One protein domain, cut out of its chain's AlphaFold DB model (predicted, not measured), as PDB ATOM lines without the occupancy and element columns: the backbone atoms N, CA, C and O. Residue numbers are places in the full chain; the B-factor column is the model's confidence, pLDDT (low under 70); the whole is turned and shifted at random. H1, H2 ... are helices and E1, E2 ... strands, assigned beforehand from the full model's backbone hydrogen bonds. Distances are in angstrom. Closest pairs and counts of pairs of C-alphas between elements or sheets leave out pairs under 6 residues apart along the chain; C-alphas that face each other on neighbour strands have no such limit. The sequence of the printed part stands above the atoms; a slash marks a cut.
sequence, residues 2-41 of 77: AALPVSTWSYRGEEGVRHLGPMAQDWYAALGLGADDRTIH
ATOM      1  N   ALA A   2     278.400 265.658 317.272       48.84
ATOM      2  CA  ALA A   2     277.591 266.313 316.250       48.84
ATOM      3  C   ALA A   2     278.456 267.429 315.640       48.84
ATOM      4  O   ALA A   2     279.112 268.160 316.381       48.84
ATOM      5  N   ALA A   3     278.589 267.439 314.315       69.81
ATOM      6  CA  ALA A   3     279.506 268.313 313.600       69.81
ATOM      7  C   ALA A   3     279.150 269.769 313.902       69.81
ATOM      8  O   ALA A   3     278.123 270.236 313.427       69.81
ATOM      9  N   LEU A   4     279.969 270.456 314.701       88.94
ATOM     10  CA  LEU A   4     279.849 271.895 314.902       88.94
ATOM     11  C   LEU A   4     280.174 272.558 313.554       88.94
ATOM     12  O   LEU A   4     281.345 272.531 313.156       88.94
ATOM     13  N   PRO A   5     279.178 273.057 312.796       91.69
ATOM     14  CA  PRO A   5     279.413 273.491 311.430       91.69
ATOM     15  C   PRO A   5     280.301 274.728 311.440       91.69
ATOM     16  O   PRO A   5     280.082 275.649 312.221       91.69
ATOM     17  N   VAL A   6     281.294 274.764 310.558       92.56
ATOM     18  CA  VAL A   6     282.093 275.966 310.316       92.56
ATOM     19  C   VAL A   6     281.625 276.563 309.001       92.56
ATOM     20  O   VAL A   6     281.651 275.897 307.966       92.56
ATOM     21  N   SER A   7     281.191 277.815 309.042       93.56
ATOM     22  CA  SER A   7     280.732 278.556 307.873       93.56
ATOM     23  C   SER A   7     281.379 279.936 307.841       93.56
ATOM     24  O   SER A   7     282.019 280.374 308.799       93.56
ATOM     25  N   THR A   8     281.243 280.615 306.703       95.31
ATOM     26  CA  THR A   8     281.525 282.048 306.641       95.31
ATOM     27  C   THR A   8     280.228 282.824 306.775       95.31
ATOM     28  O   THR A   8     279.211 282.442 306.196       95.31
ATOM     29  N   TRP A   9     280.261 283.904 307.546       93.62
ATOM     30  CA  TRP A   9     279.093 284.731 307.838       93.62
ATOM     31  C   TRP A   9     279.515 286.182 308.104       93.62
ATOM     32  O   TRP A   9     280.698 286.474 308.260       93.62
ATOM     33  N   SER A  10     278.553 287.099 308.131       94.19
ATOM     34  CA  SER A  10     278.758 288.524 308.429       94.19
ATOM     35  C   SER A  10     277.641 289.004 309.348       94.19
ATOM     36  O   SER A  10     276.508 288.518 309.232       94.19
ATOM     37  N   TYR A  11     277.921 289.951 310.246       90.31
ATOM     38  CA  TYR A  11     276.845 290.569 311.015       90.31
ATOM     39  C   TYR A  11     275.943 291.413 310.107       90.31
ATOM     40  O   TYR A  11     276.365 291.980 309.097       90.31
ATOM     41  N   ARG A  12     274.665 291.528 310.479       90.00
ATOM     42  CA  ARG A  12     273.759 292.468 309.809       90.00
ATOM     43  C   ARG A  12     274.250 293.893 310.069       90.00
ATOM     44  O   ARG A  12     274.389 294.278 311.224       90.00
ATOM     45  N   GLY A  13     274.473 294.665 309.007       93.62
ATOM     46  CA  GLY A  13     274.988 296.038 309.096       93.62
ATOM     47  C   GLY A  13     276.515 296.143 309.191       93.62
ATOM     48  O   GLY A  13     277.029 297.245 309.343       93.62
ATOM     49  N   GLU A  14     277.236 295.026 309.085       94.44
ATOM     50  CA  GLU A  14     278.698 295.004 309.047       94.44
ATOM     51  C   GLU A  14     279.169 294.812 307.599       94.44
ATOM     52  O   GLU A  14     279.271 293.697 307.084       94.44
ATOM     53  N   GLU A  15     279.402 295.923 306.902       93.56
ATOM     54  CA  GLU A  15     279.817 295.889 305.501       93.56
ATOM     55  C   GLU A  15     281.296 295.515 305.353       93.56
ATOM     56  O   GLU A  15     282.172 296.043 306.034       93.56
ATOM     57  N   GLY A  16     281.586 294.598 304.426       94.94
ATOM     58  CA  GLY A  16     282.954 294.233 304.048       94.94
ATOM     59  C   GLY A  16     283.689 293.297 305.016       94.94
ATOM     60  O   GLY A  16     284.770 292.824 304.670       94.94
ATOM     61  N   VAL A  17     283.115 292.968 306.176       96.88
ATOM     62  CA  VAL A  17     283.720 292.028 307.133       96.88
ATOM     63  C   VAL A  17     283.090 290.650 306.982       96.88
ATOM     64  O   VAL A  17     281.871 290.499 306.901       96.88
ATOM     65  N   ARG A  18     283.933 289.620 306.938       95.12
ATOM     66  CA  ARG A  18     283.523 288.218 306.887       95.12
ATOM     67  C   ARG A  18     284.193 287.472 308.026       95.12
ATOM     68  O   ARG A  18     285.418 287.437 308.107       95.12
ATOM     69  N   HIS A  19     283.380 286.846 308.856       94.62
ATOM     70  CA  HIS A  19     283.809 285.968 309.930       94.62
ATOM     71  C   HIS A  19     283.847 284.524 309.430       94.62
ATOM     72  O   HIS A  19     283.126 284.150 308.501       94.62
ATOM     73  N   LEU A  20     284.709 283.718 310.042       95.19
ATOM     74  CA  LEU A  20     284.817 282.281 309.811       95.19
ATOM     75  C   LEU A  20     284.716 281.583 311.161       95.19
ATOM     76  O   LEU A  20     285.541 281.812 312.043       95.19
ATOM     77  N   GLY A  21     283.722 280.720 311.311       94.31
ATOM     78  CA  GLY A  21     283.510 279.999 312.554       94.31
ATOM     79  C   GLY A  21     282.103 279.432 312.646       94.31
ATOM     80  O   GLY A  21     281.306 279.596 311.720       94.31
ATOM     81  N   PRO A  22     281.791 278.753 313.754       94.94
ATOM     82  CA  PRO A  22     280.430 278.333 314.020       94.94
ATOM     83  C   PRO A  22     279.521 279.524 314.299       94.94
ATOM     84  O   PRO A  22     279.956 280.567 314.794       94.94
ATOM     85  N   MET A  23     278.238 279.333 314.010       94.25
ATOM     86  CA  MET A  23     277.193 280.209 314.522       94.25
ATOM     87  C   MET A  23     277.065 280.015 316.040       94.25
ATOM     88  O   MET A  23     277.243 278.904 316.546       94.25
ATOM     89  N   ALA A  24     276.735 281.083 316.772       94.88
ATOM     90  CA  ALA A  24     276.632 281.043 318.233       94.88
ATOM     91  C   ALA A  24     275.553 280.061 318.736       94.88
ATOM     92  O   ALA A  24     275.740 279.417 319.766       94.88
ATOM     93  N   GLN A  25     274.472 279.876 317.975       94.50
ATOM     94  CA  GLN A  25     273.399 278.941 318.313       94.50
ATOM     95  C   GLN A  25     273.873 277.489 318.253       94.50
ATOM     96  O   GLN A  25     273.651 276.723 319.191       94.50
ATOM     97  N   ASP A  26     274.576 277.127 317.177       94.19
ATOM     98  CA  ASP A  26     275.148 275.788 317.015       94.19
ATOM     99  C   ASP A  26     276.247 275.536 318.052       94.19
ATOM    100  O   ASP A  26     276.345 274.442 318.606       94.19
ATOM    101  N   TRP A  27     277.050 276.561 318.359       95.00
ATOM    102  CA  TRP A  27     278.053 276.523 319.423       95.00
ATOM    103  C   TRP A  27     277.428 276.213 320.784       95.00
ATOM    104  O   TRP A  27     277.845 275.265 321.454       95.00
ATOM    105  N   TYR A  28     276.407 276.975 321.178       94.88
ATOM    106  CA  TYR A  28     275.730 276.794 322.457       94.88
ATOM    107  C   TYR A  28     275.042 275.426 322.533       94.88
ATOM    108  O   TYR A  28     275.220 274.703 323.513       94.88
ATOM    109  N   ALA A  29     274.342 275.016 321.470       94.38
ATOM    110  CA  ALA A  29     273.692 273.709 321.395       94.38
ATOM    111  C   ALA A  29     274.687 272.534 321.464       94.38
ATOM    112  O   ALA A  29     274.369 271.495 322.042       94.38
ATOM    113  N   ALA A  30     275.884 272.681 320.885       93.69
ATOM    114  CA  ALA A  30     276.885 271.618 320.838       93.69
ATOM    115  C   ALA A  30     277.764 271.533 322.094       93.69
ATOM    116  O   ALA A  30     278.190 270.434 322.458       93.69
ATOM    117  N   LEU A  31     278.088 272.670 322.718       93.06
ATOM    118  CA  LEU A  31     279.108 272.751 323.770       93.06
ATOM    119  C   LEU A  31     278.567 273.203 325.129       93.06
ATOM    120  O   LEU A  31     279.222 272.956 326.138       93.06
ATOM    121  N   GLY A  32     277.412 273.873 325.173       94.12
ATOM    122  CA  GLY A  32     276.879 274.470 326.403       94.12
ATOM    123  C   GLY A  32     277.782 275.555 327.004       94.12
ATOM    124  O   GLY A  32     277.708 275.814 328.202       94.12
ATOM    125  N   LEU A  33     278.669 276.149 326.196       94.19
ATOM    126  CA  LEU A  33     279.586 277.217 326.600       94.19
ATOM    127  C   LEU A  33     279.025 278.584 326.198       94.19
ATOM    128  O   LEU A  33     278.512 278.734 325.089       94.19
ATOM    129  N   GLY A  34     279.199 279.580 327.066       91.88
ATOM    130  CA  GLY A  34     278.644 280.926 326.915       91.88
ATOM    131  C   GLY A  34     277.426 281.179 327.812       91.88
ATOM    132  O   GLY A  34     276.833 280.258 328.369       91.88
ATOM    133  N   ALA A  35     277.070 282.454 327.979       93.19
ATOM    134  CA  ALA A  35     275.900 282.859 328.765       93.19
ATOM    135  C   ALA A  35     274.581 282.750 327.976       93.19
ATOM    136  O   ALA A  35     273.515 282.639 328.579       93.19
ATOM    137  N   ASP A  36     274.655 282.789 326.643       94.50
ATOM    138  CA  ASP A  36     273.525 282.712 325.720       94.50
ATOM    139  C   ASP A  36     273.934 282.094 324.369       94.50
ATOM    140  O   ASP A  36     275.095 281.751 324.146       94.50
ATOM    141  N   ASP A  37     272.963 281.960 323.466       95.44
ATOM    142  CA  ASP A  37     273.117 281.421 322.111       95.44
ATOM    143  C   ASP A  37     273.420 282.500 321.052       95.44
ATOM    144  O   ASP A  37     273.282 282.268 319.848       95.44
ATOM    145  N   ARG A  38     273.802 283.708 321.487       94.31
ATOM    146  CA  ARG A  38     273.994 284.883 320.616       94.31
ATOM    147  C   ARG A  38     275.446 285.289 320.485       94.31
ATOM    148  O   ARG A  38     275.793 285.996 319.539       94.31
ATOM    149  N   THR A  39     276.280 284.865 321.424       94.06
ATOM    150  CA  THR A  39     277.688 285.238 321.481       94.06
ATOM    151  C   THR A  39     278.573 284.021 321.703       94.06
ATOM    152  O   THR A  39     278.191 283.051 322.349       94.06
ATOM    153  N   ILE A  40     279.790 284.079 321.163       95.62
ATOM    154  CA  ILE A  40     280.859 283.137 321.495       95.62
ATOM    155  C   ILE A  40     281.932 283.946 322.206       95.62
ATOM    156  O   ILE A  40     282.506 284.868 321.621       95.62
ATOM    157  N   HIS A  41     282.203 283.624 323.470       96.00
ATOM    158  CA  HIS A  41     283.238 284.330 324.206       96.00
ATOM    159  C   HIS A  41     284.623 283.917 323.674       96.00
ATOM    160  O   HIS A  41     284.909 282.716 323.601       96.00
TER     161      HIS A  41
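Overview. This is residues 2 to 41 of the 77 residues of an uncharacterized protein of Streptomyces afghaniensis 772 (UniProt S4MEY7). With little regular structure, this is a small hairpin of two short strands, E1 and E2, its loop of residues 10 to 18 at one end of the long axis, followed by one short helix, H1, toward the other end; residues 32 to 41 fold back along H1. The 40 printed residues run E1, E2, H1, a mixed class with only 14 residues in named elements. The sheet is antiparallel, in the order E1 - E2. The whole is only just compact, close to loose, with a radius of gyration of the C-alphas of 10.8 A and spans of 30 by 21 by 13 A.

Along the chain. E1 is residues 7 to 9, 6.4 A long, beginning at C-alpha 7 (280.732, 278.556, 307.873). E2 is residues 19 to 21, 6.5 A. H1 is residues 24 to 31, 10.3 A, ending at C-alpha 31 (279.108, 272.751, 323.770).

Arrangement. E1 and E2 form an antiparallel hairpin, at 151 degrees between their directions; C-alphas 8 and 20 face each other at 4.6 A. N 19 and O 9, at 2.8 A, are within hydrogen-bond range. A tight link of 2 residues joins E2 to H1. E1 and H1 are apart. In H1 every O i to N i+4 pair is within hydrogen-bond range.

Size, cuts and confidence. The C-alphas of Ala 2 and Glu 15, the two farthest apart, are 31.5 A apart. The printed part has no cut and no long link. Residues 2 to 3 have pLDDT under 70.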